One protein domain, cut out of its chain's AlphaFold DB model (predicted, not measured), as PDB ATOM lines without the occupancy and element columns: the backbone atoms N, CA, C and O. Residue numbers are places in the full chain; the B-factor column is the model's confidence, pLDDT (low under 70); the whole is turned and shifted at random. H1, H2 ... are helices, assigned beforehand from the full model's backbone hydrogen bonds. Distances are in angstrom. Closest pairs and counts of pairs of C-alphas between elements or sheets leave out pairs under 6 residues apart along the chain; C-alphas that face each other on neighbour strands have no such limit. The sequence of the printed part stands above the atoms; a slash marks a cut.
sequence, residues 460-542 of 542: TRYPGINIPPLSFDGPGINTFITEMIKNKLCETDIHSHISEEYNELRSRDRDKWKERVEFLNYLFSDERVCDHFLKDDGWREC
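AT A GLANCE: This is residues 460 to 542 of the 542 residues of an uncharacterized protein of uncultured Eubacterium sp (UniProt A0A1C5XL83). Two helices, H2 and H3, make a V-shaped helical hairpin, and a shorter helix, H1, sits at the open end of H2, away from H3. With few contacts between the helices, they and residues 460 to 476, which run from the H3 side over to H1, make a loose open frame; residues 535 to 542 stick out as a free tail. The printed part has 83 residues with three named helices, in the order H1, H2, H3, and no named strand; the class is all helix, though under half of the residues, 40 of 83, are in named elements. It is loose, with a radius of gyration of the C-alphas of 14.8 A and spans of 37 by 33 by 28 A.

HOW THE PARTS SIT: H2, residues 494 to 508, touches H3, residues 510 to 524, with its residues 502 to 506 alone, and H3 touches H2 with its residues 512 to 514 alone. Their closest C-alphas, those of Arg 506 and Trp 513, are 5.2 A apart. This hairpin has a steep tilt of 39 degrees, opposite ways, and a tight link of 1 residue. H1, residues 477 to 486, is close to H2 but not clearly touching: their closest C-alphas, those of Phe 480 and Ile 494, are 5.6 A apart, at a steep tilt of 51 degrees, opposite ways. H1 and H3 are apart. In H1, H2 and H3 every O i to N i+4 pair is within hydrogen-bond range.

IN THESE COORDINATES: H2 is 21.2 A long from C-alpha 494 at (150.113, 140.659, 113.867) to C-alpha 508. H3 is 21.3 A long and ends at C-alpha 524, (134.161, 136.724, 118.706). H1 is 14.2 A long and begins at C-alpha 477, (148.533, 144.321, 106.090).

THE WHOLE: The two C-alphas farthest apart, those of Pro 463 and Cys 542, are 39.6 A apart. The printed part has no cut, and neither link between helices is long. Mean pLDDT of the printed part is 70.7; it is under 70 in residues 460 to 466, 474 to 475, 489 to 493 and 525 to 542.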
ATOM      1  N   THR A 460     125.860 141.821 113.695       59.34
ATOM      2  CA  THR A 460     126.402 141.948 115.046       59.34
ATOM      3  C   THR A 460     125.236 141.844 116.035       59.34
ATOM      4  O   THR A 460     124.195 142.481 115.868       59.34
ATOM      5  N   ARG A 461     125.371 141.013 117.077       56.34
ATOM      6  CA  ARG A 461     124.361 140.906 118.154       56.34
ATOM      7  C   ARG A 461     124.298 142.172 119.033       56.34
ATOM      8  O   ARG A 461     123.448 142.253 119.911       56.34
ATOM      9  N   TYR A 462     125.169 143.154 118.784       58.31
ATOM     10  CA  TYR A 462     125.334 144.368 119.579       58.31
ATOM     11  C   TYR A 462     124.982 145.624 118.757       58.31
ATOM     12  O   TYR A 462     125.821 146.132 118.008       58.31
ATOM     13  N   PRO A 463     123.738 146.126 118.834       53.56
ATOM     14  CA  PRO A 463     123.364 147.376 118.184       53.56
ATOM     15  C   PRO A 463     123.993 148.577 118.909       53.56
ATOM     16  O   PRO A 463     123.928 148.671 120.130       53.56
ATOM     17  N   GLY A 464     124.553 149.527 118.154       57.78
ATOM     18  CA  GLY A 464     124.857 150.875 118.659       57.78
ATOM     19  C   GLY A 464     126.305 151.181 119.055       57.78
ATOM     20  O   GLY A 464     126.560 152.304 119.476       57.78
ATOM     21  N   ILE A 465     127.255 150.258 118.880       60.91
ATOM     22  CA  ILE A 465     128.682 150.529 119.123       60.91
ATOM     23  C   ILE A 465     129.406 150.801 117.795       60.91
ATOM     24  O   ILE A 465     129.409 149.964 116.896       60.91
ATOM     25  N   ASN A 466     130.034 151.978 117.683       69.94
ATOM     26  CA  ASN A 466     130.868 152.389 116.549       69.94
ATOM     27  C   ASN A 466     132.339 152.464 116.988       69.94
ATOM     28  O   ASN A 466     132.891 153.550 117.167       69.94
ATOM     29  N   ILE A 467     132.958 151.304 117.225       78.31
ATOM     30  CA  ILE A 467     134.391 151.215 117.535       78.31
ATOM     31  C   ILE A 467     135.152 151.113 116.207       78.31
ATOM     32  O   ILE A 467     134.989 150.119 115.497       78.31
ATOM     33  N   PRO A 468     135.987 152.106 115.846       82.06
ATOM     34  CA  PRO A 468     136.750 152.049 114.605       82.06
ATOM     35  C   PRO A 468     137.775 150.897 114.633       82.06
ATOM     36  O   PRO A 468     138.180 150.456 115.714       82.06
ATOM     37  N   PRO A 469     138.248 150.407 113.476       83.25
ATOM     38  CA  PRO A 469     139.399 149.500 113.421       83.25
ATOM     39  C   PRO A 469     140.630 150.118 114.106       83.25
ATOM     40  O   PRO A 469     140.718 151.341 114.227       83.25
ATOM     41  N   LEU A 470     141.572 149.285 114.564       86.44
ATOM     42  CA  LEU A 470     142.905 149.779 114.941       86.44
ATOM     43  C   LEU A 470     143.621 150.349 113.710       86.44
ATOM     44  O   LEU A 470     143.250 150.026 112.575       86.44
ATOM     45  N   SER A 471     144.630 151.194 113.927       83.00
ATOM     46  CA  SER A 471     145.457 151.667 112.825       83.00
ATOM     47  C   SER A 471     146.320 150.507 112.339       83.00
ATOM     48  O   SER A 471     146.970 149.832 113.131       83.00
ATOM     49  N   PHE A 472     146.302 150.239 111.037       79.06
ATOM     50  CA  PHE A 472     147.208 149.285 110.405       79.06
ATOM     51  C   PHE A 472     148.027 150.034 109.363       79.06
ATOM     52  O   PHE A 472     147.460 150.661 108.464       79.06
ATOM     53  N   ASP A 473     149.349 149.941 109.453       71.00
ATOM     54  CA  ASP A 473     150.228 150.494 108.432       71.00
ATOM     55  C   ASP A 473     150.045 149.717 107.119       71.00
ATOM     56  O   ASP A 473     150.208 148.495 107.051       71.00
ATOM     57  N   GLY A 474     149.692 150.438 106.050       64.50
ATOM     58  CA  GLY A 474     149.345 149.870 104.740       64.50
ATOM     59  C   GLY A 474     150.349 148.856 104.151       64.50
ATOM     60  O   GLY A 474     149.903 147.895 103.527       64.50
ATOM     61  N   PRO A 475     151.677 148.995 104.344       62.25
ATOM     62  CA  PRO A 475     152.648 147.997 103.885       62.25
ATOM     63  C   PRO A 475     152.612 146.653 104.639       62.25
ATOM     64  O   PRO A 475     152.985 145.636 104.055       62.25
ATOM     65  N   GLY A 476     152.156 146.617 105.899       72.88
ATOM     66  CA  GLY A 476     152.166 145.417 106.753       72.88
ATOM     67  C   GLY A 476     150.938 144.513 106.606       72.88
ATOM     68  O   GLY A 476     151.009 143.313 106.866       72.88
ATOM     69  N   ILE A 477     149.814 145.047 106.114       80.88
ATOM     70  CA  ILE A 477     148.533 144.321 106.090       80.88
ATOM     71  C   ILE A 477     148.564 143.044 105.235       80.88
ATOM     72  O   ILE A 477     147.965 142.033 105.599       80.88
ATOM     73  N   ASN A 478     149.306 143.050 104.123       82.38
ATOM     74  CA  ASN A 478     149.447 141.874 103.258       82.38
ATOM     75  C   ASN A 478     150.212 140.737 103.951       82.38
ATOM     76  O   ASN A 478     149.920 139.560 103.715       82.38
ATOM     77  N   THR A 479     151.162 141.084 104.821       80.50
ATOM     78  CA  THR A 479     151.899 140.124 105.645       80.50
ATOM     79  C   THR A 479     150.958 139.484 106.660       80.50
ATOM     80  O   THR A 479     150.847 138.259 106.672       80.50
ATOM     81  N   PHE A 480     150.169 140.283 107.388       84.31
ATOM     82  CA  PHE A 480     149.198 139.782 108.372       84.31
ATOM     83  C   PHE A 480     148.128 138.877 107.743       84.31
ATOM     84  O   PHE A 480     147.797 137.818 108.277       84.31
ATOM     85  N   ILE A 481     147.619 139.248 106.562       85.38
ATOM     86  CA  ILE A 481     146.671 138.413 105.808       85.38
ATOM     87  C   ILE A 481     147.319 137.073 105.434       85.38
ATOM     88  O   ILE A 481     146.697 136.018 105.578       85.38
ATOM     89  N   THR A 482     148.571 137.098 104.973       84.69
ATOM     90  CA  THR A 482     149.303 135.880 104.600       84.69
ATOM     91  C   THR A 482     149.549 134.982 105.814       84.69
ATOM     92  O   THR A 482     149.343 133.771 105.719       84.69
ATOM     93  N   GLU A 483     149.944 135.550 106.954       83.81
ATOM     94  CA  GLU A 483     150.155 134.828 108.214       83.81
ATOM     95  C   GLU A 483     148.881 134.120 108.682       83.81
ATOM     96  O   GLU A 483     148.905 132.916 108.951       83.81
ATOM     97  N   MET A 484     147.748 134.824 108.669       86.00
ATOM     98  CA  MET A 484     146.450 134.269 109.051       86.00
ATOM     99  C   MET A 484     145.975 133.164 108.090       86.00
ATOM    100  O   MET A 484     145.455 132.133 108.526       86.00
ATOM    101  N   ILE A 485     146.179 133.325 106.776       88.69
ATOM    102  CA  ILE A 485     145.852 132.272 105.799       88.69
ATOM    103  C   ILE A 485     146.705 131.022 106.057       88.69
ATOM    104  O   ILE A 485     146.166 129.912 106.090       88.69
ATOM    105  N   LYS A 486     148.008 131.196 106.295       85.31
ATOM    106  CA  LYS A 486     148.979 130.100 106.439       85.31
ATOM    107  C   LYS A 486     149.123 129.543 107.859       85.31
ATOM    108  O   LYS A 486     149.923 128.631 108.056       85.31
ATOM    109  N   ASN A 487     148.384 130.067 108.841       80.75
ATOM    110  CA  ASN A 487     148.565 129.740 110.264       80.75
ATOM    111  C   ASN A 487     150.038 129.894 110.714       80.75
ATOM    112  O   ASN A 487     150.588 129.027 111.401       80.75
ATOM    113  N   LYS A 488     150.709 130.960 110.263       77.50
ATOM    114  CA  LYS A 488     152.102 131.261 110.616       77.50
ATOM    115  C   LYS A 488     152.131 132.256 111.779       77.50
ATOM    116  O   LYS A 488     151.368 133.211 111.763       77.50
ATOM    117  N   LEU A 489     153.022 132.019 112.740       68.31
ATOM    118  CA  LEU A 489     153.404 132.968 113.789       68.31
ATOM    119  C   LEU A 489     154.905 133.267 113.604       68.31
ATOM    120  O   LEU A 489     155.699 132.322 113.495       68.31
ATOM    121  N   CYS A 490     155.300 134.532 113.469       61.97
ATOM    122  CA  CYS A 490     156.694 134.983 113.413       61.97
ATOM    123  C   CYS A 490     156.884 136.430 113.893       61.97
ATOM    124  O   CYS A 490     156.088 137.286 113.567       61.97
ATOM    125  N   GLU A 491     158.020 136.731 114.529       50.00
ATOM    126  CA  GLU A 491     158.377 137.991 115.224       50.00
ATOM    127  C   GLU A 491     157.862 139.333 114.638       50.00
ATOM    128  O   GLU A 491     157.508 140.225 115.407       50.00
ATOM    129  N   THR A 492     157.725 139.479 113.314       57.84
ATOM    130  CA  THR A 492     156.998 140.592 112.656       57.84
ATOM    131  C   THR A 492     155.467 140.455 112.747       57.84
ATOM    132  O   THR A 492     154.748 140.802 111.809       57.84
ATOM    133  N   ASP A 493     154.981 139.900 113.855       67.38
ATOM    134  CA  ASP A 493     153.652 139.317 113.981       67.38
ATOM    135  C   ASP A 493     152.562 140.385 114.047       67.38
ATOM    136  O   ASP A 493     152.712 141.448 114.662       67.38
ATOM    137  N   ILE A 494     151.384 139.998 113.558       76.75
ATOM    138  CA  ILE A 494     150.113 140.659 113.867       76.75
ATOM    139  C   ILE A 494     149.958 140.943 115.377       76.75
ATOM    140  O   ILE A 494     149.401 141.967 115.756       76.75
ATOM    141  N   HIS A 495     150.488 140.073 116.247       78.62
ATOM    142  CA  HIS A 495     150.472 140.250 117.700       78.62
ATOM    143  C   HIS A 495     151.279 141.468 118.163       78.62
ATOM    144  O   HIS A 495     150.779 142.228 118.986       78.62
ATOM    145  N   SER A 496     152.502 141.662 117.660       79.75
ATOM    146  CA  SER A 496     153.361 142.787 118.060       79.75
ATOM    147  C   SER A 496     152.721 144.116 117.661       79.75
ATOM    148  O   SER A 496     152.539 144.982 118.516       79.75
ATOM    149  N   HIS A 497     152.254 144.212 116.409       82.81
ATOM    150  CA  HIS A 497     151.517 145.377 115.902       82.81
ATOM    151  C   HIS A 497     150.268 145.672 116.742       82.81
ATOM    152  O   HIS A 497     150.055 146.787 117.208       82.81
ATOM    153  N   ILE A 498     149.445 144.646 116.980       85.12
ATOM    154  CA  ILE A 498     148.235 144.784 117.792       85.12
ATOM    155  C   ILE A 498     148.595 145.218 119.221       85.12
ATOM    156  O   ILE A 498     147.970 146.132 119.751       85.12
ATOM    157  N   SER A 499     149.598 144.605 119.850       86.06
ATOM    158  CA  SER A 499     150.030 144.931 121.214       86.06
ATOM    159  C   SER A 499     150.457 146.396 121.346       86.06
ATOM    160  O   SER A 499     150.028 147.071 122.284       86.06
ATOM    161  N   GLU A 500     151.231 146.915 120.390       86.81
ATOM    162  CA  GLU A 500     151.625 148.328 120.338       86.81
ATOM    163  C   GLU A 500     150.404 149.252 120.240       86.81
ATOM    164  O   GLU A 500     150.225 150.121 121.097       86.81
ATOM    165  N   GLU A 501     149.494 148.993 119.299       88.62
ATOM    166  CA  GLU A 501     148.248 149.754 119.139       88.62
ATOM    167  C   GLU A 501     147.372 149.731 120.409       88.62
ATOM    168  O   GLU A 501     146.813 150.755 120.820       88.62
ATOM    169  N   TYR A 502     147.263 148.578 121.081       89.69
ATOM    170  CA  TYR A 502     146.530 148.461 122.346       89.69
ATOM    171  C   TYR A 502     147.228 149.206 123.492       89.69
ATOM    172  O   TYR A 502     146.539 149.835 124.302       89.69
ATOM    173  N   ASN A 503     148.562 149.170 123.572       89.19
ATOM    174  CA  ASN A 503     149.339 149.893 124.581       89.19
ATOM    175  C   ASN A 503     149.213 151.410 124.405       89.19
ATOM    176  O   ASN A 503     149.005 152.133 125.388       89.19
ATOM    177  N   GLU A 504     149.266 151.894 123.165       90.50
ATOM    178  CA  GLU A 504     149.029 153.300 122.853       90.50
ATOM    179  C   GLU A 504     147.601 153.724 123.204       90.50
ATOM    180  O   GLU A 504     147.411 154.734 123.889       90.50
ATOM    181  N   LEU A 505     146.594 152.942 122.794       90.06
ATOM    182  CA  LEU A 505     145.194 153.229 123.105       90.06
ATOM    183  C   LEU A 505     144.964 153.274 124.618       90.06
ATOM    184  O   LEU A 505     144.361 154.226 125.105       90.06
ATOM    185  N   ARG A 506     145.494 152.301 125.368       90.88
ATOM    186  CA  ARG A 506     145.387 152.242 126.833       90.88
ATOM    187  C   ARG A 506     146.039 153.443 127.512       90.88
ATOM    188  O   ARG A 506     145.501 153.942 128.498       90.88
ATOM    189  N   SER A 507     147.185 153.888 126.999       92.88
ATOM    190  CA  SER A 507     147.921 155.036 127.539       92.88
ATOM    191  C   SER A 507     147.195 156.357 127.285       92.88
ATOM    192  O   SER A 507     147.263 157.263 128.113       92.88
ATOM    193  N   ARG A 508     146.487 156.468 126.153       93.44
ATOM    194  CA  ARG A 508     145.713 157.662 125.781       93.44
ATOM    195  C   ARG A 508     144.329 157.695 126.436       93.44
ATOM    196  O   ARG A 508     143.900 158.758 126.872       93.44
ATOM    197  N   ASP A 509     143.627 156.562 126.474       92.50
ATOM    198  CA  ASP A 509     142.239 156.443 126.932       92.50
ATOM    199  C   ASP A 509     141.936 155.009 127.412       92.50
ATOM    200  O   ASP A 509     141.617 154.099 126.637       92.50
ATOM    201  N   ARG A 510     142.052 154.801 128.728       91.56
ATOM    202  CA  ARG A 510     141.866 153.486 129.357       91.56
ATOM    203  C   ARG A 510     140.436 152.957 129.223       91.56
ATOM    204  O   ARG A 510     140.264 151.745 129.095       91.56
ATOM    205  N   ASP A 511     139.435 153.833 129.249       90.31
ATOM    206  CA  ASP A 511     138.029 153.427 129.191       90.31
ATOM    207  C   ASP A 511     137.665 152.953 127.778       90.31
ATOM    208  O   ASP A 511     137.086 151.876 127.632       90.31
ATOM    209  N   LYS A 512     138.121 153.656 126.730       88.31
ATOM    210  CA  LYS A 512     137.956 153.192 125.336       88.31
ATOM    211  C   LYS A 512     138.704 151.903 125.035       88.31
ATOM    212  O   LYS A 512     138.218 151.063 124.279       88.31
ATOM    213  N   TRP A 513     139.903 151.748 125.595       90.44
ATOM    214  CA  TRP A 513     140.639 150.492 125.504       90.44
ATOM    215  C   TRP A 513     139.819 149.335 126.094       90.44
ATOM    216  O   TRP A 513     139.661 148.303 125.441       90.44
ATOM    217  N   LYS A 514     139.247 149.528 127.291       88.00
ATOM    218  CA  LYS A 514     138.431 148.518 127.975       88.00
ATOM    219  C   LYS A 514     137.161 148.184 127.186       88.00
ATOM    220  O   LYS A 514     136.895 147.007 126.952       88.00
ATOM    221  N   GLU A 515     136.447 149.203 126.705       87.50
ATOM    222  CA  GLU A 515     135.255 149.049 125.860       87.50
ATOM    223  C   GLU A 515     135.559 148.221 124.599       87.50
ATOM    224  O   GLU A 515     134.809 147.305 124.259       87.50
ATOM    225  N   ARG A 516     136.700 148.473 123.935       88.56
ATOM    226  CA  ARG A 516     137.155 147.681 122.779       88.56
ATOM    227  C   ARG A 516     137.371 146.210 123.122       88.56
ATOM    228  O   ARG A 516     136.923 145.355 122.360       88.56
ATOM    229  N   VAL A 517     138.081 145.913 124.211       86.50
ATOM    230  CA  VAL A 517     138.376 144.527 124.611       86.50
ATOM    231  C   VAL A 517     137.083 143.774 124.926       86.50
ATOM    232  O   VAL A 517     136.879 142.672 124.419       86.50
ATOM    233  N   GLU A 518     136.186 144.378 125.708       84.56
ATOM    234  CA  GLU A 518     134.885 143.788 126.050       84.56
ATOM    235  C   GLU A 518     134.034 143.542 124.799       84.56
ATOM    236  O   GLU A 518     133.480 142.452 124.633       84.56
ATOM    237  N   PHE A 519     133.995 144.510 123.879       81.44
ATOM    238  CA  PHE A 519     133.278 144.384 122.613       81.44
ATOM    239  C   PHE A 519     133.820 143.251 121.733       81.44
ATOM    240  O   PHE A 519     133.039 142.446 121.230       81.44
ATOM    241  N   LEU A 520     135.141 143.165 121.539       82.75
ATOM    242  CA  LEU A 520     135.741 142.137 120.682       82.75
ATOM    243  C   LEU A 520     135.619 140.739 121.288       82.75
ATOM    244  O   LEU A 520     135.330 139.795 120.554       82.75
ATOM    245  N   ASN A 521     135.762 140.617 122.611       80.75
ATOM    246  CA  ASN A 521     135.493 139.365 123.311       80.75
ATOM    247  C   ASN A 521     134.039 138.948 123.117       80.75
ATOM    248  O   ASN A 521     133.800 137.821 122.719       80.75
ATOM    249  N   TYR A 522     133.072 139.850 123.296       76.44
ATOM    250  CA  TYR A 522     131.664 139.538 123.045       76.44
ATOM    251  C   TYR A 522     131.385 139.152 121.581       76.44
ATOM    252  O   TYR A 522     130.609 138.235 121.311       76.44
ATOM    253  N   LEU A 523     131.989 139.863 120.622       75.31
ATOM    254  CA  LEU A 523     131.730 139.668 119.195       75.31
ATOM    255  C   LEU A 523     132.282 138.334 118.675       75.31
ATOM    256  O   LEU A 523     131.668 137.733 117.792       75.31
ATOM    257  N   PHE A 524     133.424 137.888 119.206       75.00
ATOM    258  CA  PHE A 524     134.161 136.724 118.706       75.00
ATOM    259  C   PHE A 524     134.321 135.581 119.724       75.00
ATOM    260  O   PHE A 524     134.961 134.581 119.400       75.00
ATOM    261  N   SER A 525     133.741 135.672 120.927       66.00
ATOM    262  CA  SER A 525     133.736 134.561 121.885       66.00
ATOM    263  C   SER A 525     132.871 133.406 121.386       66.00
ATOM    264  O   SER A 525     131.690 133.582 121.084       66.00
ATOM    265  N   ASP A 526     133.440 132.202 121.396       55.97
ATOM    266  CA  ASP A 526     132.670 130.961 121.475       55.97
ATOM    267  C   ASP A 526     131.992 130.934 122.860       55.97
ATOM    268  O   ASP A 526     132.658 131.198 123.866       55.97
ATOM    269  N   GLU A 527     130.692 130.613 122.947       49.97
ATOM    270  CA  GLU A 527     129.914 130.557 124.209       49.97
ATOM    271  C   GLU A 527     130.557 129.631 125.277       49.97
ATOM    272  O   GLU A 527     130.153 129.628 126.438       49.97
ATOM    273  N   ARG A 528     131.603 128.877 124.908       46.94
ATOM    274  CA  ARG A 528     132.385 127.961 125.749       46.94
ATOM    275  C   ARG A 528     133.653 128.548 126.406       46.94
ATOM    276  O   ARG A 528     134.249 127.844 127.215       46.94
ATOM    277  N   VAL A 529     134.093 129.779 126.096       44.31
ATOM    278  CA  VAL A 529     135.417 130.319 126.538       44.31
ATOM    279  C   VAL A 529     135.333 131.611 127.385       44.31
ATOM    280  O   VAL A 529     136.354 132.148 127.809       44.31
ATOM    281  N   CYS A 530     134.138 132.107 127.718       35.91
ATOM    282  CA  CYS A 530     133.947 133.443 128.321       35.91
ATOM    283  C   CYS A 530     134.561 133.709 129.717       35.91
ATOM    284  O   CYS A 530     134.539 134.856 130.157       35.91
ATOM    285  N   ASP A 531     135.147 132.733 130.411       39.03
ATOM    286  CA  ASP A 531     135.518 132.908 131.828       39.03
ATOM    287  C   ASP A 531     136.989 133.267 132.110       39.03
ATOM    288  O   ASP A 531     137.319 133.547 133.265       39.03
ATOM    289  N   HIS A 532     137.887 133.276 131.114       39.25
ATOM    290  CA  HIS A 532     139.329 133.417 131.390       39.25
ATOM    291  C   HIS A 532     139.869 134.857 131.350       39.25
ATOM    292  O   HIS A 532     140.743 135.192 132.139       39.25
ATOM    293  N   PHE A 533     139.326 135.745 130.510       40.16
ATOM    294  CA  PHE A 533     139.852 137.118 130.375       40.16
ATOM    295  C   PHE A 533     139.219 138.144 131.326       40.16
ATOM    296  O   PHE A 533     139.718 139.259 131.445       40.16
ATOM    297  N   LEU A 534     138.139 137.779 132.022       42.47
ATOM    298  CA  LEU A 534     137.438 138.663 132.963       42.47
ATOM    299  C   LEU A 534     137.881 138.471 134.426       42.47
ATOM    300  O   LEU A 534     137.303 139.090 135.316       42.47
ATOM    301  N   LYS A 535     138.881 137.614 134.693       38.56
ATOM    302  CA  LYS A 535     139.337 137.277 136.056       38.56
ATOM    303  C   LYS A 535     140.784 137.650 136.390       38.56
ATOM    304  O   LYS A 535     141.219 137.331 137.492       38.56
ATOM    305  N   ASP A 536     141.486 138.389 135.532       38.25
ATOM    306  CA  ASP A 536     142.801 138.949 135.871       38.25
ATOM    307  C   ASP A 536     142.712 140.441 136.230       38.25
ATOM    308  O   ASP A 536     143.215 141.323 135.537       38.25
ATOM    309  N   ASP A 537     142.154 140.717 137.413       37.41
ATOM    310  CA  ASP A 537     142.430 141.943 138.188       37.41
ATOM    311  C   ASP A 537     143.813 141.868 138.887       37.41
ATOM    312  O   ASP A 537     144.032 142.381 139.986       37.41
ATOM    313  N   GLY A 538     144.779 141.204 138.246       30.78
ATOM    314  CA  GLY A 538     146.058 140.803 138.823       30.78
ATOM    315  C   GLY A 538     147.266 141.248 138.009       30.78
ATOM    316  O   GLY A 538     148.143 140.438 137.741       30.78
ATOM    317  N   TRP A 539     147.367 142.530 137.651       31.00
ATOM    318  CA  TRP A 539     148.681 143.108 137.346       31.00
ATOM    319  C   TRP A 539     149.493 143.178 138.648       31.00
ATOM    320  O   TRP A 539     149.415 144.156 139.394       31.00
ATOM    321  N   ARG A 540     150.262 142.125 138.937       28.23
ATOM    322  CA  ARG A 540     151.457 142.210 139.778       28.23
ATOM    323  C   ARG A 540     152.656 141.749 138.967       28.23
ATOM    324  O   ARG A 540     152.610 140.714 138.317       28.23
ATOM    325  N   GLU A 541     153.670 142.598 139.030       28.23
ATOM    326  CA  GLU A 541     155.061 142.415 138.628       28.23
ATOM    327  C   GLU A 541     155.510 140.944 138.587       28.23
ATOM    328  O   GLU A 541     155.455 140.244 139.602       28.23
ATOM    329  N   CYS A 542     156.010 140.536 137.420       30.81
ATOM    330  CA  CYS A 542     157.123 139.602 137.289       30.81
ATOM    331  C   CYS A 542     158.298 140.381 136.702       30.81
ATOM    332  O   CYS A 542     158.056 141.109 135.708       30.81
TER     333      CYS A 542